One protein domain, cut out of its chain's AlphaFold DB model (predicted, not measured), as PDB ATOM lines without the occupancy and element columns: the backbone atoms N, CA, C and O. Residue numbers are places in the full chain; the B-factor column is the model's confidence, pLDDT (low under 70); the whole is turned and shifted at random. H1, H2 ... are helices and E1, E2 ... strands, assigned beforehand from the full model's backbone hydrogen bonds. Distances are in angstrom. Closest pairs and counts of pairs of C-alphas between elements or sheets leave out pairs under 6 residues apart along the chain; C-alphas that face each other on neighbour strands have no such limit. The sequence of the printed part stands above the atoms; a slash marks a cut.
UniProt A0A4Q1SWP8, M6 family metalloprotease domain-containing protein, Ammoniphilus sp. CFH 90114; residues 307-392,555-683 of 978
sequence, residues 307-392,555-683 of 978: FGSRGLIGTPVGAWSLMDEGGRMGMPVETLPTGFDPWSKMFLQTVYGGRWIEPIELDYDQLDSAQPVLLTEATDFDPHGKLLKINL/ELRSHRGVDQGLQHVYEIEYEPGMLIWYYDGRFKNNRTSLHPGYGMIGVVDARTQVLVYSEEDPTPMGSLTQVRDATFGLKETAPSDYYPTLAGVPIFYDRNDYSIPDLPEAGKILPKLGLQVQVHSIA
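What this domain is: This is residues 307 to 392 and 555 to 683 of the 978 residues of the protein "M6 family metalloprotease domain-containing protein" of Ammoniphilus sp. CFH 90114 (UniProt A0A4Q1SWP8). This body has little regular structure: E5 runs near its middle between E4 and E6, E1, E2 and E3 gather towards one end, and loops with small helices H1, H3 and H4 fill the other. The printed 215 residues run H1 H2 E1 E2 E3 E4 H3 E5 E6 H4 E7 E8, mixed in class, 74 in named elements. It is compact, radius of gyration 16.6 A, spanning 51 by 37 by 35 A.

How they stand to each other: Find E5, residues 577 to 584, antiparallel to E4, residues 555 to 557, with N 577 and O 557 2.9 A apart. E6, residues 601 to 603, makes a hairpin with E5: N 582 and O 602, 2.9 A. E1, residues 358 to 363, is parallel to E3, residues 384 to 391: N 360 and O 387, 2.8 A. E2, residues 371 to 376, pairs with no named strand; its closest C-alpha to E3 is Leu 375, 4.9 A from Gly 385. E7, residues 651 to 653, and E8, residues 675 to 682, form a hairpin: N 652 and O 677, 2.9 A. H2, residues 342 to 352, only grazes the E4 E5 E6 sheet with residues 342 to 343; its O i to N i+4 pairs are within hydrogen-bond range. H1, residues 325 to 328, is close but not clearly touching H3, residues 561 to 567, at C-alphas Gly 326 and Gly 565, 8.0 A. H3 has 0 of 3 such pairs but 4 of 4 O i to N i+3; H4, residues 623 to 629, has 1 of 3 and 2 of 4.

Where its parts are: Find C-alpha 577 at (65.501, 103.153, 84.986); E5 runs 22.8 A from there. E8 ends at C-alpha 682, (70.362, 102.962, 78.623).

The domain as a whole: Residues 393 to 554 are not printed, a 17.2 A gap between C-alphas. The E7 to E8 link, for instance, is long. Residues 307 to 313, among others, are under pLDDT 70.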
ATOM      1  N   PHE A 307      49.786 102.017 112.053       43.62
ATOM      2  CA  PHE A 307      48.682 101.055 111.987       43.62
ATOM      3  C   PHE A 307      47.334 101.791 112.069       43.62
ATOM      4  O   PHE A 307      47.034 102.458 113.059       43.62
ATOM      5  N   GLY A 308      46.514 101.691 111.018       36.22
ATOM      6  CA  GLY A 308      45.119 102.163 111.038       36.22
ATOM      7  C   GLY A 308      44.777 103.332 110.113       36.22
ATOM      8  O   GLY A 308      43.636 103.792 110.112       36.22
ATOM      9  N   SER A 309      45.705 103.788 109.271       31.45
ATOM     10  CA  SER A 309      45.347 104.644 108.138       31.45
ATOM     11  C   SER A 309      45.552 103.851 106.855       31.45
ATOM     12  O   SER A 309      46.689 103.607 106.468       31.45
ATOM     13  N   ARG A 310      44.485 103.529 106.114       37.31
ATOM     14  CA  ARG A 310      44.579 103.381 104.646       37.31
ATOM     15  C   ARG A 310      44.944 104.753 104.045       37.31
ATOM     16  O   ARG A 310      44.130 105.394 103.391       37.31
ATOM     17  N   GLY A 311      46.124 105.265 104.396       41.44
ATOM     18  CA  GLY A 311      46.405 106.691 104.530       41.44
ATOM     19  C   GLY A 311      47.800 107.059 104.063       41.44
ATOM     20  O   GLY A 311      48.569 107.634 104.813       41.44
ATOM     21  N   LEU A 312      48.058 106.749 102.797       56.94
ATOM     22  CA  LEU A 312      48.638 107.649 101.801       56.94
ATOM     23  C   LEU A 312      50.066 108.191 101.989       56.94
ATOM     24  O   LEU A 312      50.618 108.691 101.023       56.94
ATOM     25  N   ILE A 313      50.712 108.137 103.147       64.62
ATOM     26  CA  ILE A 313      52.053 108.717 103.299       64.62
ATOM     27  C   ILE A 313      52.852 107.841 104.263       64.62
ATOM     28  O   ILE A 313      52.616 107.844 105.465       64.62
ATOM     29  N   GLY A 314      53.762 107.055 103.697       71.06
ATOM     30  CA  GLY A 314      54.673 106.153 104.395       71.06
ATOM     31  C   GLY A 314      56.088 106.258 103.834       71.06
ATOM     32  O   GLY A 314      56.503 107.308 103.343       71.06
ATOM     33  N   THR A 315      56.808 105.151 103.869       86.00
ATOM     34  CA  THR A 315      58.222 105.049 103.508       86.00
ATOM     35  C   THR A 315      58.489 105.330 102.032       86.00
ATOM     36  O   THR A 315      57.676 104.977 101.173       86.00
ATOM     37  N   PRO A 316      59.656 105.904 101.689       93.06
ATOM     38  CA  PRO A 316      60.089 106.018 100.309       93.06
ATOM     39  C   PRO A 316      60.693 104.683  99.850       93.06
ATOM     40  O   PRO A 316      61.887 104.598  99.585       93.06
ATOM     41  N   VAL A 317      59.896 103.615  99.822       95.62
ATOM     42  CA  VAL A 317      60.284 102.308  99.260       95.62
ATOM     43  C   VAL A 317      59.185 101.821  98.311       95.62
ATOM     44  O   VAL A 317      59.452 101.642  97.125       95.62
ATOM     45  N   GLY A 318      57.936 101.711  98.765       92.25
ATOM     46  CA  GLY A 318      56.792 101.396  97.905       92.25
ATOM     47  C   GLY A 318      56.922 100.035  97.214       92.25
ATOM     48  O   GLY A 318      57.460  99.085  97.776       92.25
ATOM     49  N   ALA A 319      56.459  99.923  95.966       94.75
ATOM     50  CA  ALA A 319      56.513  98.659  95.222       94.75
ATOM     51  C   ALA A 319      57.931  98.272  94.753       94.75
ATOM     52  O   ALA A 319      58.097  97.243  94.098       94.75
ATOM     53  N   TRP A 320      58.965  99.062  95.074       97.50
ATOM     54  CA  TRP A 320      60.344  98.756  94.689       97.50
ATOM     55  C   TRP A 320      60.945  97.561  95.440       97.50
ATOM     56  O   TRP A 320      61.919  96.996  94.934       97.50
ATOM     57  N   SER A 321      60.390  97.171  96.596       97.69
ATOM     58  CA  SER A 321      60.827  95.999  97.371       97.69
ATOM     59  C   SER A 321      59.657  95.125  97.806       97.69
ATOM     60  O   SER A 321      58.636  95.641  98.263       97.69
ATOM     61  N   LEU A 322      59.851  93.801  97.774       96.75
ATOM     62  CA  LEU A 322      58.960  92.837  98.427       96.75
ATOM     63  C   LEU A 322      58.755  93.140  99.918       96.75
ATOM     64  O   LEU A 322      57.666  92.904 100.427       96.75
ATOM     65  N   MET A 323      59.779  93.665 100.602       95.38
ATOM     66  CA  MET A 323      59.736  93.954 102.044       95.38
ATOM     67  C   MET A 323      58.984  95.255 102.389       95.38
ATOM     68  O   MET A 323      58.929  95.648 103.550       95.38
ATOM     69  N   ASP A 324      58.408  95.930 101.393       92.38
ATOM     70  CA  ASP A 324      57.413  97.000 101.546       92.38
ATOM     71  C   ASP A 324      56.132  96.587 100.777       92.38
ATOM     72  O   ASP A 324      55.649  95.466 100.925       92.38
ATOM     73  N   GLU A 325      55.579  97.437  99.913       89.19
ATOM     74  CA  GLU A 325      54.341  97.158  99.179       89.19
ATOM     75  C   GLU A 325      54.518  96.172  98.005       89.19
ATOM     76  O   GLU A 325      53.532  95.753  97.398       89.19
ATOM     77  N   GLY A 326      55.745  95.763  97.661       91.56
ATOM     78  CA  GLY A 326      56.033  94.910  96.499       91.56
ATOM     79  C   GLY A 326      55.327  93.549  96.500       91.56
ATOM     80  O   GLY A 326      55.056  92.997  95.431       91.56
ATOM     81  N   GLY A 327      54.954  93.031  97.674       88.56
ATOM     82  CA  GLY A 327      54.159  91.804  97.813       88.56
ATOM     83  C   GLY A 327      52.700  91.942  97.366       88.56
ATOM     84  O   GLY A 327      52.047  90.940  97.093       88.56
ATOM     85  N   ARG A 328      52.176  93.166  97.225       82.25
ATOM     86  CA  ARG A 328      50.769  93.415  96.858       82.25
ATOM     87  C   ARG A 328      50.535  93.577  95.359       82.25
ATOM     88  O   ARG A 328      49.429  93.890  94.930       82.25
ATOM     89  N   MET A 329      51.566  93.377  94.549       87.19
ATOM     90  CA  MET A 329      51.526  93.685  93.122       87.19
ATOM     91  C   MET A 329      50.793  92.622  92.294       87.19
ATOM     92  O   MET A 329      50.686  91.453  92.677       87.19
ATOM     93  N   GLY A 330      50.285  93.044  91.133       78.75
ATOM     94  CA  GLY A 330      49.527  92.205  90.210       78.75
ATOM     95  C   GLY A 330      48.023  92.476  90.217       78.75
ATOM     96  O   GLY A 330      47.464  93.102  91.115       78.75
ATOM     97  N   MET A 331      47.362  91.993  89.166       74.00
ATOM     98  CA  MET A 331      45.908  92.029  89.011       74.00
ATOM     99  C   MET A 331      45.440  90.652  88.527       74.00
ATOM    100  O   MET A 331      45.568  90.359  87.334       74.00
ATOM    101  N   PRO A 332      44.900  89.795  89.413       74.88
ATOM    102  CA  PRO A 332      44.537  90.039  90.822       74.88
ATOM    103  C   PRO A 332      45.719  90.347  91.761       74.88
ATOM    104  O   PRO A 332      46.852  89.975  91.467       74.88
ATOM    105  N   VAL A 333      45.445  91.033  92.875       77.75
ATOM    106  CA  VAL A 333      46.445  91.478  93.871       77.75
ATOM    107  C   VAL A 333      47.263  90.284  94.393       77.75
ATOM    108  O   VAL A 333      46.743  89.174  94.481       77.75
ATOM    109  N   GLU A 334      48.537  90.514  94.724       84.88
ATOM    110  CA  GLU A 334      49.487  89.527  95.286       84.88
ATOM    111  C   GLU A 334      49.932  88.400  94.330       84.88
ATOM    112  O   GLU A 334      50.596  87.448  94.749       84.88
ATOM    113  N   THR A 335      49.602  88.482  93.036       86.06
ATOM    114  CA  THR A 335      49.950  87.440  92.045       86.06
ATOM    115  C   THR A 335      51.285  87.665  91.336       86.06
ATOM    116  O   THR A 335      51.848  86.714  90.784       86.06
ATOM    117  N   LEU A 336      51.798  88.901  91.338       90.19
ATOM    118  CA  LEU A 336      53.018  89.306  90.631       90.19
ATOM    119  C   LEU A 336      53.939  90.129  91.551       90.19
ATOM    120  O   LEU A 336      54.129  91.318  91.294       90.19
ATOM    121  N   PRO A 337      54.492  89.541  92.629       94.62
ATOM    122  CA  PRO A 337      55.378  90.259  93.543       94.62
ATOM    123  C   PRO A 337      56.640  90.787  92.851       94.62
ATOM    124  O   PRO A 337      57.214  90.106  91.999       94.62
ATOM    125  N   THR A 338      57.103  91.970  93.259       96.25
ATOM    126  CA  THR A 338      58.316  92.614  92.723       96.25
ATOM    127  C   THR A 338      59.591  92.142  93.425       96.25
ATOM    128  O   THR A 338      59.551  91.464  94.456       96.25
ATOM    129  N   GLY A 339      60.754  92.446  92.843       96.81
ATOM    130  CA  GLY A 339      62.044  92.019  93.387       96.81
ATOM    131  C   GLY A 339      62.383  92.628  94.750       96.81
ATOM    132  O   GLY A 339      61.826  93.645  95.155       96.81
ATOM    133  N   PHE A 340      63.339  92.013  95.448       98.38
ATOM    134  CA  PHE A 340      63.916  92.577  96.669       98.38
ATOM    135  C   PHE A 340      64.703  93.857  96.384       98.38
ATOM    136  O   PHE A 340      65.363  93.971  95.343       98.38
ATOM    137  N   ASP A 341      64.723  94.755  97.369       98.12
ATOM    138  CA  ASP A 341      65.713  95.825  97.450       98.12
ATOM    139  C   ASP A 341      67.151  95.258  97.521       98.12
ATOM    140  O   ASP A 341      67.378  94.115  97.945       98.12
ATOM    141  N   PRO A 342      68.155  96.049  97.110       97.69
ATOM    142  CA  PRO A 342      69.537  95.590  97.074       97.69
ATOM    143  C   PRO A 342      70.123  95.266  98.455       97.69
ATOM    144  O   PRO A 342      70.989  94.395  98.534       97.69
ATOM    145  N   TRP A 343      69.664  95.908  99.536       97.44
ATOM    146  CA  TRP A 343      70.161  95.621 100.885       97.44
ATOM    147  C   TRP A 343      69.716  94.235 101.346       97.44
ATOM    148  O   TRP A 343      70.551  93.445 101.782       97.44
ATOM    149  N   SER A 344      68.445  93.887 101.138       97.88
ATOM    150  CA  SER A 344      67.914  92.551 101.420       97.88
ATOM    151  C   SER A 344      68.672  91.470 100.646       97.88
ATOM    152  O   SER A 344      69.065  90.453 101.217       97.88
ATOM    153  N   LYS A 345      68.990  91.703  99.363       97.25
ATOM    154  CA  LYS A 345      69.817  90.767  98.575       97.25
ATOM    155  C   LYS A 345      71.242  90.639  99.120       97.25
ATOM    156  O   LYS A 345      71.774  89.532  99.158       97.25
ATOM    157  N   MET A 346      71.868  91.744  99.536       96.31
ATOM    158  CA  MET A 346      73.206  91.725 100.143       96.31
ATOM    159  C   MET A 346      73.205  90.985 101.484       96.31
ATOM    160  O   MET A 346      74.137  90.225 101.759       96.31
ATOM    161  N   PHE A 347      72.154  91.155 102.287       95.31
ATOM    162  CA  PHE A 347      71.956  90.414 103.528       95.31
ATOM    163  C   PHE A 347      71.866  88.912 103.242       95.31
ATOM    164  O   PHE A 347      72.696  88.152 103.736       95.31
ATOM    165  N   LEU A 348      70.955  88.485 102.360       95.06
ATOM    166  CA  LEU A 348      70.792  87.071 101.992       95.06
ATOM    167  C   LEU A 348      72.074  86.465 101.401       95.06
ATOM    168  O   LEU A 348      72.430  85.337 101.738       95.06
ATOM    169  N   GLN A 349      72.809  87.221 100.578       92.88
ATOM    170  CA  GLN A 349      74.118  86.809 100.064       92.88
ATOM    171  C   GLN A 349      75.146  86.606 101.185       92.88
ATOM    172  O   GLN A 349      75.961  85.687 101.108       92.88
ATOM    173  N   THR A 350      75.132  87.466 102.204       91.06
ATOM    174  CA  THR A 350      76.075  87.414 103.330       91.06
ATOM    175  C   THR A 350      75.756  86.264 104.281       91.06
ATOM    176  O   THR A 350      76.682  85.650 104.806       91.06
ATOM    177  N   VAL A 351      74.470  85.969 104.496       88.88
ATOM    178  CA  VAL A 351      74.020  84.876 105.371       88.88
ATOM    179  C   VAL A 351      74.159  83.524 104.680       88.88
ATOM    180  O   VAL A 351      74.851  82.645 105.179       88.88
ATOM    181  N   TYR A 352      73.536  83.361 103.513       89.06
ATOM    182  CA  TYR A 352      73.343  82.050 102.887       89.06
ATOM    183  C   TYR A 352      74.291  81.779 101.707       89.06
ATOM    184  O   TYR A 352      74.309  80.678 101.152       89.06
ATOM    185  N   GLY A 353      75.089  82.766 101.284       87.62
ATOM    186  CA  GLY A 353      75.893  82.665 100.066       87.62
ATOM    187  C   GLY A 353      75.019  82.617  98.807       87.62
ATOM    188  O   GLY A 353      73.946  83.206  98.754       87.62
ATOM    189  N   GLY A 354      75.468  81.918  97.762       88.56
ATOM    190  CA  GLY A 354      74.708  81.791  96.512       88.56
ATOM    191  C   GLY A 354      74.964  82.928  95.521       88.56
ATOM    192  O   GLY A 354      76.096  83.404  95.411       88.56
ATOM    193  N   ARG A 355      73.944  83.293  94.732       92.38
ATOM    194  CA  ARG A 355      74.039  84.264  93.620       92.38
ATOM    195  C   ARG A 355      72.960  85.354  93.677       92.38
ATOM    196  O   ARG A 355      72.491  85.813  92.633       92.38
ATOM    197  N   TRP A 356      72.583  85.784  94.878       93.19
ATOM    198  CA  TRP A 356      71.609  86.862  95.063       93.19
ATOM    199  C   TRP A 356      72.123  88.165  94.458       93.19
ATOM    200  O   TRP A 356      71.443  88.788  93.636       93.19
ATOM    201  N   ILE A 357      73.345  88.563  94.829       93.62
ATOM    202  CA  ILE A 357      73.946  89.817  94.374       93.62
ATOM    203  C   ILE A 357      75.457  89.845  94.609       93.62
ATOM    204  O   ILE A 357      75.948  89.321  95.601       93.62
ATOM    205  N   GLU A 358      76.194  90.499  93.716       92.56
ATOM    206  CA  GLU A 358      77.610  90.808  93.908       92.56
ATOM    207  C   GLU A 358      77.876  92.271  93.507       92.56
ATOM    208  O   GLU A 358      77.962  92.575  92.308       92.56
ATOM    209  N   PRO A 359      77.954  93.199  94.482       93.81
ATOM    210  CA  PRO A 359      78.092  94.623  94.200       93.81
ATOM    211  C   PRO A 359      79.430  94.968  93.533       93.81
ATOM    212  O   PRO A 359      80.491  94.480  93.921       93.81
ATOM    213  N   ILE A 360      79.395  95.899  92.583       95.12
ATOM    214  CA  ILE A 360      80.568  96.700  92.225       95.12
ATOM    215  C   ILE A 360      80.737  97.732  93.341       95.12
ATOM    216  O   ILE A 360      79.840  98.545  93.542       95.12
ATOM    217  N   GLU A 361      81.853  97.716  94.067       94.06
ATOM    218  CA  GLU A 361      82.090  98.667  95.159       94.06
ATOM    219  C   GLU A 361      82.990  99.833  94.731       94.06
ATOM    220  O   GLU A 361      84.019  99.638  94.075       94.06
ATOM    221  N   LEU A 362      82.611 101.049  95.128       95.00
ATOM    222  CA  LEU A 362      83.428 102.257  95.027       95.00
ATOM    223  C   LEU A 362      83.494 102.955  96.384       95.00
ATOM    224  O   LEU A 362      82.469 103.215  97.008       95.00
ATOM    225  N   ASP A 363      84.696 103.348  96.789       94.19
ATOM    226  CA  ASP A 363      84.897 104.173  97.975       94.19
ATOM    227  C   ASP A 363      84.877 105.650  97.608       94.19
ATOM    228  O   ASP A 363      85.665 106.106  96.772       94.19
ATOM    229  N   TYR A 364      84.018 106.423  98.278       94.25
ATOM    230  CA  TYR A 364      83.933 107.866  98.085       94.25
ATOM    231  C   TYR A 364      85.308 108.522  98.224       94.25
ATOM    232  O   TYR A 364      85.701 109.303  97.362       94.25
ATOM    233  N   ASP A 365      86.092 108.179  99.245       91.19
ATOM    234  CA  ASP A 365      87.409 108.784  99.476       91.19
ATOM    235  C   ASP A 365      88.446 108.456  98.392       91.19
ATOM    236  O   ASP A 365      89.408 109.205  98.228       91.19
ATOM    237  N   GLN A 366      88.229 107.396  97.609       89.75
ATOM    238  CA  GLN A 366      89.105 106.984  96.505       89.75
ATOM    239  C   GLN A 366      88.644 107.522  95.138       89.75
ATOM    240  O   GLN A 366      89.316 107.330  94.121       89.75
ATOM    241  N   LEU A 367      87.503 108.217  95.090       90.94
ATOM    242  CA  LEU A 367      86.941 108.792  93.873       90.94
ATOM    243  C   LEU A 367      87.632 110.128  93.523       90.94
ATOM    244  O   LEU A 367      87.086 111.214  93.730       90.94
ATOM    245  N   ASP A 368      88.861 110.028  93.003       87.81
ATOM    246  CA  ASP A 368      89.706 111.155  92.557       87.81
ATOM    247  C   ASP A 368      89.385 111.642  91.131       87.81
ATOM    248  O   ASP A 368      89.680 112.778  90.751       87.81
ATOM    249  N   SER A 369      88.808 110.764  90.312       89.00
ATOM    250  CA  SER A 369      88.378 111.038  88.941       89.00
ATOM    251  C   SER A 369      87.079 110.307  88.646       89.00
ATOM    252  O   SER A 369      86.780 109.311  89.299       89.00
ATOM    253  N   ALA A 370      86.359 110.762  87.621       91.56
ATOM    254  CA  ALA A 370      85.134 110.118  87.176       91.56
ATOM    255  C   ALA A 370      85.354 108.627  86.841       91.56
ATOM    256  O   ALA A 370      86.361 108.275  86.216       91.56
ATOM    257  N   GLN A 371      84.440 107.766  87.294       95.25
ATOM    258  CA  GLN A 371      84.498 106.311  87.127       95.25
ATOM    259  C   GLN A 371      83.301 105.830  86.301       95.25
ATOM    260  O   GLN A 371      82.167 105.943  86.773       95.25
ATOM    261  N   PRO A 372      83.515 105.280  85.093       95.81
ATOM    262  CA  PRO A 372      82.441 104.660  84.335       95.81
ATOM    263  C   PRO A 372      82.083 103.296  84.935       95.81
ATOM    264  O   PRO A 372      82.965 102.500  85.263       95.81
ATOM    265  N   VAL A 373      80.789 103.000  85.023       97.06
ATOM    266  CA  VAL A 373      80.257 101.721  85.509       97.06
ATOM    267  C   VAL A 373      79.200 101.219  84.527       97.06
ATOM    268  O   VAL A 373      78.355 101.979  84.058       97.06
ATOM    269  N   LEU A 374      79.261  99.929  84.199       96.56
ATOM    270  CA  LEU A 374      78.239  99.245  83.412       96.56
ATOM    271  C   LEU A 374      77.373  98.425  84.366       96.56
ATOM    272  O   LEU A 374      77.898  97.539  85.040       96.56
ATOM    273  N   LEU A 375      76.073  98.703  84.380       97.75
ATOM    274  CA  LEU A 375      75.089  97.948  85.143       97.75
ATOM    275  C   LEU A 375      74.198  97.106  84.226       97.75
ATOM    276  O   LEU A 375      73.872  97.508  83.103       97.75
ATOM    277  N   THR A 376      73.803  95.938  84.717       96.88
ATOM    278  CA  THR A 376      72.734  95.089  84.176       96.88
ATOM    279  C   THR A 376      71.488  95.222  85.043       96.88
ATOM    280  O   THR A 376      71.555  95.716  86.167       96.88
ATOM    281  N   GLU A 377      70.340  94.798  84.525       95.50
ATOM    282  CA  GLU A 377      69.094  94.835  85.295       95.50
ATOM    283  C   GLU A 377      69.155  93.996  86.584       95.50
ATOM    284  O   GLU A 377      69.827  92.963  86.649       95.50
ATOM    285  N   ALA A 378      68.385  94.403  87.593       96.00
ATOM    286  CA  ALA A 378      68.367  93.787  88.920       96.00
ATOM    287  C   ALA A 378      67.875  92.323  88.944       96.00
ATOM    288  O   ALA A 378      68.142  91.603  89.912       96.00
ATOM    289  N   THR A 379      67.174  91.883  87.894       94.38
ATOM    290  CA  THR A 379      66.620  90.525  87.732       94.38
ATOM    291  C   THR A 379      67.482  89.600  86.868       94.38
ATOM    292  O   THR A 379      67.048  88.491  86.560       94.38
ATOM    293  N   ASP A 380      68.683  90.020  86.443       93.38
ATOM    294  CA  ASP A 380      69.611  89.128  85.726       93.38
ATOM    295  C   ASP A 380      69.921  87.881  86.594       93.38
ATOM    296  O   ASP A 380      69.742  87.887  87.806       93.38
ATOM    297  N   PHE A 381      70.376  86.771  86.023       91.94
ATOM    298  CA  PHE A 381      70.844  85.623  86.818       91.94
ATOM    299  C   PHE A 381      72.328  85.752  87.187       91.94
ATOM    300  O   PHE A 381      72.819  85.061  88.085       91.94
ATOM    301  N   ASP A 382      73.076  86.603  86.486       90.69
ATOM    302  CA  ASP A 382      74.449  86.946  86.841       90.69
ATOM    303  C   ASP A 382      74.461  87.860  88.078       90.69
ATOM    304  O   ASP A 382      73.898  88.951  88.017       90.69
ATOM    305  N   PRO A 383      75.034  87.448  89.226       90.25
ATOM    306  CA  PRO A 383      75.084  88.307  90.407       90.25
ATOM    307  C   PRO A 383      75.944  89.562  90.186       90.25
ATOM    308  O   PRO A 383      75.708  90.569  90.856       90.25
ATOM    309  N   HIS A 384      76.903  89.527  89.254       90.44
ATOM    310  CA  HIS A 384      77.799  90.647  88.981       90.44
ATOM    311  C   HIS A 384      77.121  91.737  88.143       90.44
ATOM    312  O   HIS A 384      76.452  91.458  87.152       90.44
ATOM    313  N   GLY A 385      77.378  93.004  88.479       88.50
ATOM    314  CA  GLY A 385      76.956  94.148  87.661       88.50
ATOM    315  C   GLY A 385      75.497  94.568  87.836       88.50
ATOM    316  O   GLY A 385      75.083  95.551  87.233       88.50
ATOM    317  N   LYS A 386      74.726  93.901  88.696       93.75
ATOM    318  CA  LYS A 386      73.356  94.312  89.056       93.75
ATOM    319  C   LYS A 386      73.297  95.549  89.949       93.75
ATOM    320  O   LYS A 386      72.280  96.234  89.993       93.75
ATOM    321  N   LEU A 387      74.370  95.790  90.698       97.56
ATOM    322  CA  LEU A 387      74.411  96.782  91.758       97.56
ATOM    323  C   LEU A 387      75.774  97.456  91.815       97.56
ATOM    324  O   LEU A 387      76.813  96.796  91.814       97.56
ATOM    325  N   LEU A 388      75.747  98.775  91.929       98.25
ATOM    326  CA  LEU A 388      76.868  99.592  92.358       98.25
ATOM    327  C   LEU A 388      76.619 100.048  93.802       98.25
ATOM    328  O   LEU A 388      75.603 100.680  94.082       98.25
ATOM    329  N   LYS A 389      77.560  99.765  94.703       97.94
ATOM    330  CA  LYS A 389      77.579 100.252  96.088       97.94
ATOM    331  C   LYS A 389      78.653 101.327  96.220       97.94
ATOM    332  O   LYS A 389      79.819 101.074  95.922       97.94
ATOM    333  N   ILE A 390      78.268 102.527  96.647       97.62
ATOM    334  CA  ILE A 390      79.198 103.637  96.889       97.62
ATOM    335  C   ILE A 390      79.306 103.862  98.394       97.62
ATOM    336  O   ILE A 390      78.401 104.449  98.992       97.62
ATOM    337  N   ASN A 391      80.409 103.411  98.988       96.62
ATOM    338  CA  ASN A 391      80.695 103.579 100.410       96.62
ATOM    339  C   ASN A 391      81.064 105.036 100.703       96.62
ATOM    340  O   ASN A 391      81.917 105.616 100.024       96.62
ATOM    341  N   LEU A 392      80.414 105.631 101.700       96.00
ATOM    342  CA  LEU A 392      80.658 107.004 102.137       96.00
ATOM    343  C   LEU A 392      81.448 107.008 103.457       96.00
ATOM    344  O   LEU A 392      81.471 105.988 104.146       96.00
ATOM    345  N   GLU A 555      70.971 100.542  91.255       97.81
ATOM    346  CA  GLU A 555      70.559  99.409  90.426       97.81
ATOM    347  C   GLU A 555      69.767  99.874  89.196       97.81
ATOM    348  O   GLU A 555      69.283 101.005  89.127       97.81
ATOM    349  N   LEU A 556      69.642  98.996  88.201       98.25
ATOM    350  CA  LEU A 556      68.790  99.205  87.031       98.25
ATOM    351  C   LEU A 556      67.520  98.364  87.181       98.25
ATOM    352  O   LEU A 556      67.595  97.134  87.187       98.25
ATOM    353  N   ARG A 557      66.361  99.017  87.272       97.75
ATOM    354  CA  ARG A 557      65.051  98.353  87.338       97.75
ATOM    355  C   ARG A 557      64.349  98.393  85.986       97.75
ATOM    356  O   ARG A 557      64.476  99.360  85.233       97.75
ATOM    357  N   SER A 558      63.645  97.313  85.672       95.38
ATOM    358  CA  SER A 558      62.952  97.090  84.401       95.38
ATOM    359  C   SER A 558      61.565  96.493  84.669       95.38
ATOM    360  O   SER A 558      61.118  96.458  85.808       95.38
ATOM    361  N   HIS A 559      60.874  96.021  83.632       94.56
ATOM    362  CA  HIS A 559      59.590  95.314  83.750       94.56
ATOM    363  C   HIS A 559      59.723  93.839  83.365       94.56
ATOM    364  O   HIS A 559      58.911  93.293  82.617       94.56
ATOM    365  N   ARG A 560      60.822  93.195  83.761       91.88
ATOM    366  CA  ARG A 560      61.146  91.816  83.364       91.88
ATOM    367  C   ARG A 560      61.349  90.922  84.578       91.88
ATOM    368  O   ARG A 560      61.613  91.402  85.671       91.88
ATOM    369  N   GLY A 561      61.211  89.611  84.371       91.19
ATOM    370  CA  GLY A 561      61.210  88.639  85.468       91.19
ATOM    371  C   GLY A 561      60.153  89.000  86.511       91.19
ATOM    372  O   GLY A 561      59.079  89.489  86.156       91.19
ATOM    373  N   VAL A 562      60.489  88.839  87.788       92.12
ATOM    374  CA  VAL A 562      59.625  89.262  88.904       92.12
ATOM    375  C   VAL A 562      59.224  90.746  88.865       92.12
ATOM    376  O   VAL A 562      58.145  91.103  89.320       92.12
ATOM    377  N   ASP A 563      60.031  91.628  88.264       95.38
ATOM    378  CA  ASP A 563      59.728  93.064  88.202       95.38
ATOM    379  C   ASP A 563      58.647  93.409  87.159       95.38
ATOM    380  O   ASP A 563      58.256  94.567  87.030       95.38
ATOM    381  N   GLN A 564      58.076  92.423  86.457       92.38
ATOM    382  CA  GLN A 564      56.838  92.613  85.684       92.38
ATOM    383  C   GLN A 564      55.692  93.175  86.541       92.38
ATOM    384  O   GLN A 564      54.851  93.913  86.029       92.38
ATOM    385  N   GLY A 565      55.680  92.883  87.849       90.12
ATOM    386  CA  GLY A 565      54.705  93.434  88.795       90.12
ATOM    387  C   GLY A 565      54.685  94.965  88.857       90.12
ATOM    388  O   GLY A 565      53.637  95.547  89.122       90.12
ATOM    389  N   LEU A 566      55.798  95.630  88.523       93.88
ATOM    390  CA  LEU A 566      55.906  97.094  88.494       93.88
ATOM    391  C   LEU A 566      55.025  97.751  87.415       93.88
ATOM    392  O   LEU A 566      54.727  98.937  87.513       93.88
ATOM    393  N   GLN A 567      54.563  96.996  86.411       89.06
ATOM    394  CA  GLN A 567      53.578  97.474  85.425       89.06
ATOM    395  C   GLN A 567      52.134  97.407  85.936       89.06
ATOM    396  O   GLN A 567      51.208  97.892  85.284       89.06
ATOM    397  N   HIS A 568      51.920  96.744  87.071       80.38
ATOM    398  CA  HIS A 568      50.609  96.350  87.570       80.38
ATOM    399  C   HIS A 568      50.457  96.701  89.059       80.38
ATOM    400  O   HIS A 568      49.952  95.898  89.849       80.38
ATOM    401  N   VAL A 569      50.873  97.917  89.438       79.19
ATOM    402  CA  VAL A 569      50.693  98.481  90.787       79.19
ATOM    403  C   VAL A 569      49.297  99.094  90.879       79.19
ATOM    404  O   VAL A 569      49.106 100.307  90.809       79.19
ATOM    405  N   TYR A 570      48.281  98.243  90.985       75.69
ATOM    406  CA  TYR A 570      46.885  98.641  90.801       75.69
ATOM    407  C   TYR A 570      46.628  99.259  89.415       75.69
ATOM    408  O   TYR A 570      46.626  98.547  88.415       75.69
ATOM    409  N   GLU A 571      46.405 100.574  89.356       72.06
ATOM    410  CA  GLU A 571      46.238 101.355  88.121       72.06
ATOM    411  C   GLU A 571      47.456 102.259  87.843       72.06
ATOM    412  O   GLU A 571      47.376 103.214  87.072       72.06
ATOM    413  N   ILE A 572      48.578 101.992  88.514       80.12
ATOM    414  CA  ILE A 572      49.804 102.789  88.484       80.12
ATOM    415  C   ILE A 572      50.935 101.931  87.903       80.12
ATOM    416  O   ILE A 572      51.027 100.734  88.171       80.12
ATOM    417  N   GLU A 573      51.804 102.558  87.116       88.00
ATOM    418  CA  GLU A 573      53.035 101.966  86.601       88.00
ATOM    419  C   GLU A 573      54.237 102.602  87.310       88.00
ATOM    420  O   GLU A 573      54.254 103.806  87.573       88.00
ATOM    421  N   TYR A 574      55.218 101.775  87.664       93.81
ATOM    422  CA  TYR A 574      56.505 102.197  88.210       93.81
ATOM    423  C   TYR A 574      57.533 102.304  87.079       93.81
ATOM    424  O   TYR A 574      57.694 101.381  86.277       93.81
ATOM    425  N   GLU A 575      58.245 103.426  87.017       94.00
ATOM    426  CA  GLU A 575      59.082 103.809  85.881       94.00
ATOM    427  C   GLU A 575      60.400 103.025  85.829       94.00
ATOM    428  O   GLU A 575      61.195 103.114  86.766       94.00
ATOM    429  N   PRO A 576      60.724 102.325  84.733       96.12
ATOM    430  CA  PRO A 576      61.993 101.617  84.611       96.12
ATOM    431  C   PRO A 576      63.164 102.603  84.455       96.12
ATOM    432  O   PRO A 576      63.057 103.637  83.789       96.12
ATOM    433  N   GLY A 577      64.327 102.279  85.023       97.31
ATOM    434  CA  GLY A 577      65.501 103.153  84.986       97.31
ATOM    435  C   GLY A 577      66.496 102.912  86.118       97.31
ATOM    436  O   GLY A 577      66.464 101.882  86.790       97.31
ATOM    437  N   MET A 578      67.409 103.866  86.307       98.38
ATOM    438  CA  MET A 578      68.370 103.848  87.408       98.38
ATOM    439  C   MET A 578      67.658 104.182  88.715       98.38
ATOM    440  O   MET A 578      67.233 105.320  88.904       98.38
ATOM    441  N   LEU A 579      67.568 103.225  89.626       98.56
ATOM    442  CA  LEU A 579      67.035 103.444  90.963       98.56
ATOM    443  C   LEU A 579      68.192 103.632  91.943       98.56
ATOM    444  O   LEU A 579      69.156 102.866  91.935       98.56
ATOM    445  N   ILE A 580      68.101 104.667  92.775       98.75
ATOM    446  CA  ILE A 580      69.104 104.967  93.796       98.75
ATOM    447  C   ILE A 580      68.472 104.771  95.156       98.75
ATOM    448  O   ILE A 580      67.495 105.433  95.486       98.75
ATOM    449  N   TRP A 581      69.077 103.914  95.960       98.75
ATOM    450  CA  TRP A 581      68.750 103.734  97.360       98.75
ATOM    451  C   TRP A 581      69.822 104.389  98.218       98.75
ATOM    452  O   TRP A 581      71.007 104.370  97.879       98.75
ATOM    453  N   TYR A 582      69.412 104.936  99.352       98.50
ATOM    454  CA  TYR A 582      70.316 105.437 100.376       98.50
ATOM    455  C   TYR A 582      70.104 104.652 101.668       98.50
ATOM    456  O   TYR A 582      69.005 104.686 102.230       98.50
ATOM    457  N   TYR A 583      71.154 103.957 102.104       97.69
ATOM    458  CA  TYR A 583      71.212 103.242 103.374       97.69
ATOM    459  C   TYR A 583      71.892 104.102 104.439       97.69
ATOM    460  O   TYR A 583      72.922 104.727 104.173       97.69
ATOM    461  N   ASP A 584      71.339 104.094 105.648       94.00
ATOM    462  CA  ASP A 584      71.815 104.858 106.795       94.00
ATOM    463  C   ASP A 584      71.826 103.989 108.058       94.00
ATOM    464  O   ASP A 584      70.797 103.797 108.710       94.00
ATOM    465  N   GLY A 585      73.008 103.481 108.423       90.06
ATOM    466  CA  GLY A 585      73.186 102.546 109.537       90.06
ATOM    467  C   GLY A 585      72.827 103.106 110.915       90.06
ATOM    468  O   GLY A 585      72.730 102.341 111.872       90.06
ATOM    469  N   ARG A 586      72.578 104.417 111.029       86.12
ATOM    470  CA  ARG A 586      72.068 105.045 112.259       86.12
ATOM    471  C   ARG A 586      70.655 104.582 112.611       86.12
ATOM    472  O   ARG A 586      70.250 104.685 113.768       86.12
ATOM    473  N   PHE A 587      69.898 104.093 111.627       86.31
ATOM    474  CA  PHE A 587      68.510 103.668 111.776       86.31
ATOM    475  C   PHE A 587      68.377 102.163 111.527       86.31
ATOM    476  O   PHE A 587      68.925 101.624 110.570       86.31
ATOM    477  N   LYS A 588      67.600 101.484 112.378       83.06
ATOM    478  CA  LYS A 588      67.324 100.036 112.279       83.06
ATOM    479  C   LYS A 588      65.987  99.710 111.595       83.06
ATOM    480  O   LYS A 588      65.616  98.550 111.505       83.06
ATOM    481  N   ASN A 589      65.222 100.729 111.207       84.38
ATOM    482  CA  ASN A 589      63.902 100.601 110.592       84.38
ATOM    483  C   ASN A 589      63.586 101.840 109.738       84.38
ATOM    484  O   ASN A 589      64.331 102.825 109.745       84.38
ATOM    485  N   ASN A 590      62.455 101.796 109.039       87.81
ATOM    486  CA  ASN A 590      61.929 102.903 108.249       87.81
ATOM    487  C   ASN A 590      60.670 103.523 108.877       87.81
ATOM    488  O   ASN A 590      59.685 103.778 108.195       87.81
ATOM    489  N   ARG A 591      60.670 103.808 110.184       81.38
ATOM    490  CA  ARG A 591      59.551 104.509 110.844       81.38
ATOM    491  C   ARG A 591      59.564 106.007 110.529       81.38
ATOM    492  O   ARG A 591      59.774 106.854 111.397       81.38
ATOM    493  N   THR A 592      59.379 106.337 109.255       82.62
ATOM    494  CA  THR A 592      59.447 107.695 108.702       82.62
ATOM    495  C   THR A 592      58.447 108.656 109.334       82.62
ATOM    496  O   THR A 592      58.715 109.849 109.356       82.62
ATOM    497  N   SER A 593      57.347 108.185 109.922       78.75
ATOM    498  CA  SER A 593      56.445 109.033 110.713       78.75
ATOM    499  C   SER A 593      57.086 109.555 112.010       78.75
ATOM    500  O   SER A 593      56.755 110.651 112.467       78.75
ATOM    501  N   LEU A 594      58.025 108.803 112.601       76.00
ATOM    502  CA  LEU A 594      58.777 109.202 113.795       76.00
ATOM    503  C   LEU A 594      60.010 110.035 113.437       76.00
ATOM    504  O   LEU A 594      60.385 110.939 114.184       76.00
ATOM    505  N   HIS A 595      60.638 109.742 112.298       79.56
ATOM    506  CA  HIS A 595      61.813 110.454 111.795       79.56
ATOM    507  C   HIS A 595      61.696 110.778 110.290       79.56
ATOM    508  O   HIS A 595      62.375 110.156 109.467       79.56
ATOM    509  N   PRO A 596      60.866 111.771 109.904       83.56
ATOM    510  CA  PRO A 596      60.630 112.111 108.499       83.56
ATOM    511  C   PRO A 596      61.920 112.436 107.741       83.56
ATOM    512  O   PRO A 596      62.810 113.110 108.265       83.56
ATOM    513  N   GLY A 597      62.034 111.942 106.508       85.94
ATOM    514  CA  GLY A 597      63.216 112.081 105.656       85.94
ATOM    515  C   GLY A 597      64.371 111.125 105.984       85.94
ATOM    516  O   GLY A 597      65.306 111.001 105.186       85.94
ATOM    517  N   TYR A 598      64.313 110.430 107.124       88.88
ATOM    518  CA  TYR A 598      65.314 109.468 107.584       88.88
ATOM    519  C   TYR A 598      64.725 108.063 107.730       88.88
ATOM    520  O   TYR A 598      63.513 107.867 107.763       88.88
ATOM    521  N   GLY A 599      65.601 107.068 107.808       90.44
ATOM    522  CA  GLY A 599      65.252 105.656 107.912       90.44
ATOM    523  C   GLY A 599      66.417 104.796 107.450       90.44
ATOM    524  O   GLY A 599      67.323 105.306 106.785       90.44
ATOM    525  N   MET A 600      66.372 103.514 107.801       93.56
ATOM    526  CA  MET A 600      67.398 102.521 107.492       93.56
ATOM    527  C   MET A 600      67.742 102.489 106.004       93.56
ATOM    528  O   MET A 600      68.917 102.513 105.648       93.56
ATOM    529  N   ILE A 601      66.735 102.456 105.130       96.81
ATOM    530  CA  ILE A 601      66.935 102.446 103.681       96.81
ATOM    531  C   ILE A 601      65.735 103.054 102.955       96.81
ATOM    532  O   ILE A 601      64.594 102.861 103.348       96.81
ATOM    533  N   GLY A 602      65.966 103.800 101.881       97.25
ATOM    534  CA  GLY A 602      64.877 104.273 101.026       97.25
ATOM    535  C   GLY A 602      65.371 104.759  99.676       97.25
ATOM    536  O   GLY A 602      66.547 105.112  99.541       97.25
ATOM    537  N   VAL A 603      64.481 104.774  98.690       98.19
ATOM    538  CA  VAL A 603      64.768 105.292  97.356       98.19
ATOM    539  C   VAL A 603      64.881 106.811  97.382       98.19
ATOM    540  O   VAL A 603      64.206 107.507  98.141       98.19
ATOM    541  N   VAL A 604      65.768 107.335  96.548       98.12
ATOM    542  CA  VAL A 604      65.884 108.759  96.265       98.12
ATOM    543  C   VAL A 604      65.000 109.062  95.071       98.12
ATOM    544  O   VAL A 604      65.275 108.598  93.967       98.12
ATOM    545  N   ASP A 605      63.960 109.856  95.291       95.31
ATOM    546  CA  ASP A 605      63.029 110.218  94.234       95.31
ATOM    547  C   ASP A 605      63.642 111.250  93.277       95.31
ATOM    548  O   ASP A 605      63.927 112.388  93.658       95.31
ATOM    549  N   ALA A 606      63.848 110.866  92.016       93.88
ATOM    550  CA  ALA A 606      64.302 111.773  90.969       93.88
ATOM    551  C   ALA A 606      63.378 112.991  90.769       93.88
ATOM    552  O   ALA A 606      63.842 114.031  90.289       93.88
ATOM    553  N   ARG A 607      62.087 112.874  91.111       87.94
ATOM    554  CA  ARG A 607      61.030 113.850  90.822       87.94
ATOM    555  C   ARG A 607      60.216 114.143  92.082       87.94
ATOM    556  O   ARG A 607      59.089 113.714  92.248       87.94
ATOM    557  N   THR A 608      60.749 115.023  92.922       83.19
ATOM    558  CA  THR A 608      60.203 115.395  94.244       83.19
ATOM    559  C   THR A 608      58.886 116.196  94.229       83.19
ATOM    560  O   THR A 608      58.566 116.887  95.200       83.19
ATOM    561  N   GLN A 609      58.150 116.210  93.116       81.12
ATOM    562  CA  GLN A 609      56.858 116.880  93.026       81.12
ATOM    563  C   GLN A 609      55.817 116.067  93.794       81.12
ATOM    564  O   GLN A 609      55.543 114.928  93.445       81.12
ATOM    565  N   VAL A 610      55.143 116.693  94.764       81.81
ATOM    566  CA  VAL A 610      54.024 116.042  95.455       81.81
ATOM    567  C   VAL A 610      52.856 115.840  94.496       81.81
ATOM    568  O   VAL A 610      52.266 116.801  93.986       81.81
ATOM    569  N   LEU A 611      52.488 114.582  94.305       79.81
ATOM    570  CA  LEU A 611      51.317 114.171  93.546       79.81
ATOM    571  C   LEU A 611      50.080 114.190  94.421       79.81
ATOM    572  O   LEU A 611      50.108 113.803  95.590       79.81
ATOM    573  N   VAL A 612      48.985 114.647  93.828       74.00
ATOM    574  CA  VAL A 612      47.686 114.815  94.475       74.00
ATOM    575  C   VAL A 612      46.606 114.186  93.606       74.00
ATOM    576  O   VAL A 612      46.777 114.092  92.393       74.00
ATOM    577  N   TYR A 613      45.484 113.791  94.205       66.81
ATOM    578  CA  TYR A 613      44.398 113.119  93.479       66.81
ATOM    579  C   TYR A 613      43.811 113.945  92.330       66.81
ATOM    580  O   TYR A 613      43.429 113.393  91.302       66.81
ATOM    581  N   SER A 614      43.697 115.263  92.500       64.50
ATOM    582  CA  SER A 614      43.362 116.200  91.423       64.50
ATOM    583  C   SER A 614      43.612 117.648  91.857       64.50
ATOM    584  O   SER A 614      43.941 117.939  93.006       64.50
ATOM    585  N   GLU A 615      43.400 118.610  90.958       60.59
ATOM    586  CA  GLU A 615      43.367 120.019  91.366       60.59
ATOM    587  C   GLU A 615      42.177 120.359  92.283       60.59
ATOM    588  O   GLU A 615      42.274 121.279  93.105       60.59
ATOM    589  N   GLU A 616      41.056 119.640  92.135       59.53
ATOM    590  CA  GLU A 616      39.824 119.833  92.916       59.53
ATOM    591  C   GLU A 616      39.890 119.145  94.288       59.53
ATOM    592  O   GLU A 616      39.358 119.677  95.265       59.53
ATOM    593  N   ASP A 617      40.585 118.006  94.360       63.78
ATOM    594  CA  ASP A 617      40.946 117.281  95.577       63.78
ATOM    595  C   ASP A 617      42.470 117.240  95.718       63.78
ATOM    596  O   ASP A 617      43.137 116.323  95.230       63.78
ATOM    597  N   PRO A 618      43.040 118.246  96.387       67.50
ATOM    598  CA  PRO A 618      44.464 118.452  96.354       67.50
ATOM    599  C   PRO A 618      45.156 117.691  97.505       67.50
ATOM    600  O   PRO A 618      46.177 118.128  98.028       67.50
ATOM    601  N   THR A 619      44.552 116.583  97.938       72.56
ATOM    602  CA  THR A 619      45.082 115.675  98.956       72.56
ATOM    603  C   THR A 619      46.290 114.922  98.387       72.56
ATOM    604  O   THR A 619      46.163 114.348  97.300       72.56
ATOM    605  N   PRO A 620      47.448 114.908  99.081       76.38
ATOM    606  CA  PRO A 620      48.606 114.120  98.669       76.38
ATOM    607  C   PRO A 620      48.271 112.639  98.518       76.38
ATOM    608  O   PRO A 620      47.573 112.054  99.348       76.38
ATOM    609  N   MET A 621      48.775 112.040  97.446       79.81
ATOM    610  CA  MET A 621      48.669 110.603  97.210       79.81
ATOM    611  C   MET A 621      49.696 109.820  98.038       79.81
ATOM    612  O   MET A 621      50.715 110.377  98.448       79.81
ATOM    613  N   GLY A 622      49.419 108.514  98.169       79.06
ATOM    614  CA  GLY A 622      50.317 107.426  98.585       79.06
ATOM    615  C   GLY A 622      51.806 107.679  98.400       79.06
ATOM    616  O   GLY A 622      52.166 107.958  97.264       79.06
ATOM    617  N   SER A 623      52.678 107.402  99.382       85.38
ATOM    618  CA  SER A 623      54.121 107.213  99.104       85.38
ATOM    619  C   SER A 623      54.336 106.160  98.015       85.38
ATOM    620  O   SER A 623      55.155 106.377  97.133       85.38
ATOM    621  N   LEU A 624      53.495 105.111  97.982       86.62
ATOM    622  CA  LEU A 624      53.403 104.155  96.871       86.62
ATOM    623  C   LEU A 624      53.235 104.845  95.504       86.62
ATOM    624  O   LEU A 624      53.790 104.392  94.513       86.62
ATOM    625  N   THR A 625      52.462 105.924  95.415       86.62
ATOM    626  CA  THR A 625      52.322 106.687  94.171       86.62
ATOM    627  C   THR A 625      53.454 107.686  93.984       86.62
ATOM    628  O   THR A 625      53.926 107.814  92.858       86.62
ATOM    629  N   GLN A 626      53.890 108.374  95.049       87.44
ATOM    630  CA  GLN A 626      54.962 109.372  94.971       87.44
ATOM    631  C   GLN A 626      56.219 108.753  94.361       87.44
ATOM    632  O   GLN A 626      56.671 109.216  93.331       87.44
ATOM    633  N   VAL A 627      56.694 107.621  94.894       93.19
ATOM    634  CA  VAL A 627      57.986 107.043  94.487       93.19
ATOM    635  C   VAL A 627      57.952 106.225  93.193       93.19
ATOM    636  O   VAL A 627      58.961 105.611  92.837       93.19
ATOM    637  N   ARG A 628      56.821 106.180  92.474       92.62
ATOM    638  CA  ARG A 628      56.694 105.368  91.246       92.62
ATOM    639  C   ARG A 628      57.676 105.820  90.156       92.62
ATOM    640  O   ARG A 628      58.115 105.007  89.354       92.62
ATOM    641  N   ASP A 629      58.025 107.106  90.132       92.19
ATOM    642  CA  ASP A 629      58.889 107.766  89.149       92.19
ATOM    643  C   ASP A 629      60.225 108.205  89.759       92.19
ATOM    644  O   ASP A 629      60.908 109.083  89.222       92.19
ATOM    645  N   ALA A 630      60.641 107.514  90.828       96.44
ATOM    646  CA  ALA A 630      61.912 107.733  91.508       96.44
ATOM    647  C   ALA A 630      63.143 107.463  90.625       96.44
ATOM    648  O   ALA A 630      64.250 107.879  90.965       96.44
ATOM    649  N   THR A 631      62.982 106.772  89.494       97.31
ATOM    650  CA  THR A 631      64.103 106.399  88.635       97.31
ATOM    651  C   THR A 631      64.687 107.575  87.852       97.31
ATOM    652  O   THR A 631      64.000 108.411  87.252       97.31
ATOM    653  N   PHE A 632      66.015 107.590  87.809       97.25
ATOM    654  CA  PHE A 632      66.830 108.463  86.983       97.25
ATOM    655  C   PHE A 632      67.035 107.826  85.600       97.25
ATOM    656  O   PHE A 632      67.191 106.611  85.455       97.25
ATOM    657  N   GLY A 633      67.064 108.640  84.549       92.81
ATOM    658  CA  GLY A 633      67.186 108.145  83.184       92.81
ATOM    659  C   GLY A 633      67.171 109.225  82.112       92.81
ATOM    660  O   GLY A 633      66.984 110.416  82.365       92.81
ATOM    661  N   LEU A 634      67.390 108.780  80.875       86.75
ATOM    662  CA  LEU A 634      67.375 109.644  79.692       86.75
ATOM    663  C   LEU A 634      65.968 109.822  79.111       86.75
ATOM    664  O   LEU A 634      65.692 110.869  78.529       86.75
ATOM    665  N   LYS A 635      65.117 108.801  79.264       86.56
ATOM    666  CA  LYS A 635      63.772 108.706  78.689       86.56
ATOM    667  C   LYS A 635      62.744 109.425  79.563       86.56
ATOM    668  O   LYS A 635      62.936 109.545  80.772       86.56
ATOM    669  N   GLU A 636      61.685 109.912  78.929       83.19
ATOM    670  CA  GLU A 636      60.511 110.455  79.617       83.19
ATOM    671  C   GLU A 636      59.759 109.343  80.356       83.19
ATOM    672  O   GLU A 636      59.885 108.170  79.994       83.19
ATOM    673  N   THR A 637      59.002 109.716  81.387       83.25
ATOM    674  CA  THR A 637      58.125 108.782  82.105       83.25
ATOM    675  C   THR A 637      56.987 108.307  81.203       83.25
ATOM    676  O   THR A 637      56.589 109.006  80.262       83.25
ATOM    677  N   ALA A 638      56.431 107.133  81.483       79.50
ATOM    678  CA  ALA A 638      55.284 106.625  80.753       79.50
ATOM    679  C   ALA A 638      54.089 107.601  80.846       79.50
ATOM    680  O   ALA A 638      53.891 108.279  81.862       79.50
ATOM    681  N   PRO A 639      53.286 107.730  79.775       73.06
ATOM    682  CA  PRO A 639      52.063 108.520  79.821       73.06
ATOM    683  C   PRO A 639      51.049 107.885  80.775       73.06
ATOM    684  O   PRO A 639      50.858 106.670  80.767       73.06
ATOM    685  N   SER A 640      50.350 108.715  81.549       70.25
ATOM    686  CA  SER A 640      49.310 108.276  82.481       70.25
ATOM    687  C   SER A 640      48.065 109.150  82.387       70.25
ATOM    688  O   SER A 640      48.142 110.347  82.116       70.25
ATOM    689  N   ASP A 641      46.906 108.548  82.658       66.38
ATOM    690  CA  ASP A 641      45.643 109.274  82.809       66.38
ATOM    691  C   ASP A 641      45.599 110.092  84.116       66.38
ATOM    692  O   ASP A 641      44.785 111.008  84.249       66.38
ATOM    693  N   TYR A 642      46.476 109.778  85.080       63.84
ATOM    694  CA  TYR A 642      46.486 110.365  86.424       63.84
ATOM    695  C   TYR A 642      47.563 111.436  86.633       63.84
ATOM    696  O   TYR A 642      47.397 112.317  87.474       63.84
ATOM    697  N   TYR A 643      48.668 111.375  85.890       72.19
ATOM    698  CA  TYR A 643      49.811 112.281  86.038       72.19
ATOM    699  C   TYR A 643      50.475 112.560  84.682       72.19
ATOM    700  O   TYR A 643      50.427 111.716  83.787       72.19
ATOM    701  N   PRO A 644      51.079 113.750  84.498       64.88
ATOM    702  CA  PRO A 644      51.694 114.121  83.228       64.88
ATOM    703  C   PRO A 644      52.938 113.278  82.932       64.88
ATOM    704  O   PRO A 644      53.632 112.832  83.844       64.88
ATOM    705  N   THR A 645      53.258 113.137  81.646       75.25
ATOM    706  CA  THR A 645      54.582 112.684  81.210       75.25
ATOM    707  C   THR A 645      55.631 113.712  81.625       75.25
ATOM    708  O   THR A 645      55.487 114.907  81.357       75.25
ATOM    709  N   LEU A 646      56.691 113.253  82.285       77.69
ATOM    710  CA  LEU A 646      57.781 114.078  82.790       77.69
ATOM    711  C   LEU A 646      59.082 113.723  82.075       77.69
ATOM    712  O   LEU A 646      59.363 112.560  81.789       77.69
ATOM    713  N   ALA A 647      59.924 114.730  81.839       78.94
ATOM    714  CA  ALA A 647      61.243 114.516  81.258       78.94
ATOM    715  C   ALA A 647      62.090 113.550  82.112       78.94
ATOM    716  O   ALA A 647      61.951 113.466  83.338       78.94
ATOM    717  N   GLY A 648      63.005 112.827  81.464       84.12
ATOM    718  CA  GLY A 648      64.003 112.014  82.160       84.12
ATOM    719  C   GLY A 648      64.888 112.865  83.075       84.12
ATOM    720  O   GLY A 648      65.299 113.960  82.688       84.12
ATOM    721  N   VAL A 649      65.261 112.364  84.249       90.44
ATOM    722  CA  VAL A 649      66.258 113.019  85.115       90.44
ATOM    723  C   VAL A 649      67.566 112.238  85.016       90.44
ATOM    724  O   VAL A 649      67.673 111.161  85.591       90.44
ATOM    725  N   PRO A 650      68.575 112.712  84.268       91.31
ATOM    726  CA  PRO A 650      69.696 111.860  83.882       91.31
ATOM    727  C   PRO A 650      70.877 111.915  84.861       91.31
ATOM    728  O   PRO A 650      71.888 111.256  84.628       91.31
ATOM    729  N   ILE A 651      70.791 112.736  85.912       92.31
ATOM    730  CA  ILE A 651      71.837 112.903  86.922       92.31
ATOM    731  C   ILE A 651      71.203 112.857  88.303       92.31
ATOM    732  O   ILE A 651      70.288 113.627  88.594       92.31
ATOM    733  N   PHE A 652      71.761 112.025  89.168       96.81
ATOM    734  CA  PHE A 652      71.636 112.185  90.606       96.81
ATOM    735  C   PHE A 652      72.773 113.056  91.135       96.81
ATOM    736  O   PHE A 652      73.933 112.852  90.765       96.81
ATOM    737  N   TYR A 653      72.445 114.007  92.010       95.00
ATOM    738  CA  TYR A 653      73.427 114.849  92.683       95.00
ATOM    739  C   TYR A 653      73.025 115.078  94.134       95.00
ATOM    740  O   TYR A 653      72.045 115.770  94.402       95.00
ATOM    741  N   ASP A 654      73.800 114.536  95.072       95.19
ATOM    742  CA  ASP A 654      73.439 114.493  96.496       95.19
ATOM    743  C   ASP A 654      73.217 115.880  97.139       95.19
ATOM    744  O   ASP A 654      72.500 115.998  98.137       95.19
ATOM    745  N   ARG A 655      73.747 116.956  96.534       92.12
ATOM    746  CA  ARG A 655      73.528 118.343  96.969       92.12
ATOM    747  C   ARG A 655      72.135 118.881  96.656       92.12
ATOM    748  O   ARG A 655      71.735 119.860  97.288       92.12
ATOM    749  N   ASN A 656      71.389 118.257  95.746       89.25
ATOM    750  CA  ASN A 656      69.998 118.621  95.466       89.25
ATOM    751  C   ASN A 656      69.091 118.293  96.658       89.25
ATOM    752  O   ASN A 656      69.442 117.489  97.523       89.25
ATOM    753  N   ASP A 657      67.936 118.948  96.742       88.94
ATOM    754  CA  ASP A 657      66.965 118.687  97.801       88.94
ATOM    755  C   ASP A 657      66.023 117.548  97.393       88.94
ATOM    756  O   ASP A 657      65.230 117.708  96.471       88.94
ATOM    757  N   TYR A 658      66.128 116.422  98.097       94.38
ATOM    758  CA  TYR A 658      65.279 115.241  97.935       94.38
ATOM    759  C   TYR A 658      64.328 115.043  99.125       94.38
ATOM    760  O   TYR A 658      63.666 114.015  99.227       94.38
ATOM    761  N   SER A 659      64.259 116.008 100.051       86.12
ATOM    762  CA  SER A 659      63.549 115.857 101.329       86.12
ATOM    763  C   SER A 659      62.030 115.996 101.238       86.12
ATOM    764  O   SER A 659      61.365 115.731 102.230       86.12
ATOM    765  N   ILE A 660      61.497 116.413 100.083       85.62
ATOM    766  CA  ILE A 660      60.076 116.711  99.836       85.62
ATOM    767  C   ILE A 660      59.444 117.446 101.039       85.62
ATOM    768  O   ILE A 660      58.654 116.863 101.772       85.62
ATOM    769  N   PRO A 661      59.760 118.732 101.286       79.38
ATOM    770  CA  PRO A 661      59.344 119.424 102.515       79.38
ATOM    771  C   PRO A 661      57.830 119.445 102.799       79.38
ATOM    772  O   PRO A 661      57.426 119.583 103.952       79.38
ATOM    773  N   ASP A 662      56.997 119.331 101.759       74.38
ATOM    774  CA  ASP A 662      55.534 119.249 101.872       74.38
ATOM    775  C   ASP A 662      55.028 117.841 102.248       74.38
ATOM    776  O   ASP A 662      53.865 117.699 102.630       74.38
ATOM    777  N   LEU A 663      55.886 116.822 102.126       80.94
ATOM    778  CA  LEU A 663      55.615 115.407 102.379       80.94
ATOM    779  C   LEU A 663      56.879 114.671 102.881       80.94
ATOM    780  O   LEU A 663      57.384 113.765 102.211       80.94
ATOM    781  N   PRO A 664      57.448 115.092 104.024       84.00
ATOM    782  CA  PRO A 664      58.804 114.716 104.412       84.00
ATOM    783  C   PRO A 664      58.980 113.218 104.686       84.00
ATOM    784  O   PRO A 664      60.089 112.707 104.571       84.00
ATOM    785  N   GLU A 665      57.914 112.492 105.021       84.88
ATOM    786  CA  GLU A 665      57.937 111.039 105.220       84.88
ATOM    787  C   GLU A 665      58.227 110.279 103.914       84.88
ATOM    788  O   GLU A 665      58.881 109.242 103.953       84.88
ATOM    789  N   ALA A 666      57.809 110.827 102.766       86.69
ATOM    790  CA  ALA A 666      58.059 110.271 101.433       86.69
ATOM    791  C   ALA A 666      59.372 110.773 100.798       86.69
ATOM    792  O   ALA A 666      59.736 110.342  99.707       86.69
ATOM    793  N   GLY A 667      60.068 111.710 101.445       90.19
ATOM    794  CA  GLY A 667      61.341 112.254 100.975       90.19
ATOM    795  C   GLY A 667      62.561 111.578 101.601       90.19
ATOM    796  O   GLY A 667      62.466 110.783 102.536       90.19
ATOM    797  N   LYS A 668      63.755 111.946 101.121       94.19
ATOM    798  CA  LYS A 668      65.045 111.552 101.705       94.19
ATOM    799  C   LYS A 668      65.933 112.756 101.993       94.19
ATOM    800  O   LYS A 668      66.257 113.555 101.113       94.19
ATOM    801  N   ILE A 669      66.407 112.842 103.232       93.81
ATOM    802  CA  ILE A 669      67.464 113.771 103.625       93.81
ATOM    803  C   ILE A 669      68.807 113.081 103.395       93.81
ATOM    804  O   ILE A 669      69.122 112.071 104.017       93.81
ATOM    805  N   LEU A 670      69.589 113.637 102.472       95.44
ATOM    806  CA  LEU A 670      70.857 113.067 102.022       95.44
ATOM    807  C   LEU A 670      72.062 113.885 102.506       95.44
ATOM    808  O   LEU A 670      71.951 115.114 102.637       95.44
ATOM    809  N   PRO A 671      73.227 113.241 102.706       92.81
ATOM    810  CA  PRO A 671      74.479 113.950 102.924       92.81
ATOM    811  C   PRO A 671      74.832 114.793 101.687       92.81
ATOM    812  O   PRO A 671      74.495 114.453 100.558       92.81
ATOM    813  N   LYS A 672      75.487 115.938 101.896       92.81
ATOM    814  CA  LYS A 672      75.777 116.930 100.842       92.81
ATOM    815  C   LYS A 672      77.244 116.867 100.411       92.81
ATOM    816  O   LYS A 672      77.955 117.872 100.479       92.81
ATOM    817  N   LEU A 673      77.713 115.684 100.014       93.06
ATOM    818  CA  LEU A 673      79.135 115.408  99.765       93.06
ATOM    819  C   LEU A 673      79.602 115.863  98.376       93.06
ATOM    820  O   LEU A 673      80.796 116.029  98.154       93.06
ATOM    821  N   GLY A 674      78.683 116.154  97.462       93.00
ATOM    822  CA  GLY A 674      79.005 116.482  96.081       93.00
ATOM    823  C   GLY A 674      79.102 115.251  95.177       93.00
ATOM    824  O   GLY A 674      79.669 115.364  94.089       93.00
ATOM    825  N   LEU A 675      78.589 114.092  95.601       96.19
ATOM    826  CA  LEU A 675      78.570 112.869  94.801       96.19
ATOM    827  C   LEU A 675      77.563 112.976  93.652       96.19
ATOM    828  O   LEU A 675      76.420 113.395  93.843       96.19
ATOM    829  N   GLN A 676      77.988 112.543  92.467       94.19
ATOM    830  CA  GLN A 676      77.185 112.520  91.253       94.19
ATOM    831  C   GLN A 676      77.170 111.150  90.608       94.19
ATOM    832  O   GLN A 676      78.198 110.476  90.547       94.19
ATOM    833  N   VAL A 677      76.010 110.794  90.062       97.19
ATOM    834  CA  VAL A 677      75.827 109.606  89.231       97.19
ATOM    835  C   VAL A 677      75.063 110.020  87.980       97.19
ATOM    836  O   VAL A 677      73.893 110.394  88.051       97.19
ATOM    837  N   GLN A 678      75.742 109.996  86.840       94.69
ATOM    838  CA  GLN A 678      75.196 110.397  85.549       94.69
ATOM    839  C   GLN A 678      74.885 109.173  84.689       94.69
ATOM    840  O   GLN A 678      75.749 108.326  84.490       94.69
ATOM    841  N   VAL A 679      73.691 109.127  84.096       95.00
ATOM    842  CA  VAL A 679      73.328 108.145  83.066       95.00
ATOM    843  C   VAL A 679      73.860 108.605  81.708       95.00
ATOM    844  O   VAL A 679      73.505 109.680  81.222       95.00
ATOM    845  N   HIS A 680      74.698 107.789  81.067       88.38
ATOM    846  CA  HIS A 680      75.232 108.062  79.728       88.38
ATOM    847  C   HIS A 680      74.457 107.364  78.619       88.38
ATOM    848  O   HIS A 680      74.270 107.930  77.537       88.38
ATOM    849  N   SER A 681      74.052 106.122  78.856       88.00
ATOM    850  CA  SER A 681      73.258 105.347  77.914       88.00
ATOM    851  C   SER A 681      72.422 104.314  78.660       88.00
ATOM    852  O   SER A 681      72.823 103.816  79.708       88.00
ATOM    853  N   ILE A 682      71.248 104.006  78.116       92.56
ATOM    854  CA  ILE A 682      70.362 102.962  78.623       92.56
ATOM    855  C   ILE A 682      69.804 102.188  77.435       92.56
ATOM    856  O   ILE A 682      69.448 102.787  76.418       92.56
ATOM    857  N   ALA A 683      69.783 100.860  77.532       91.75
ATOM    858  CA  ALA A 683      69.214 100.014  76.491       91.75
ATOM    859  C   ALA A 683      67.703 100.263  76.353       91.75
ATOM    860  O   ALA A 683      67.021 100.600  77.324       91.75
TER     861      ALA A 683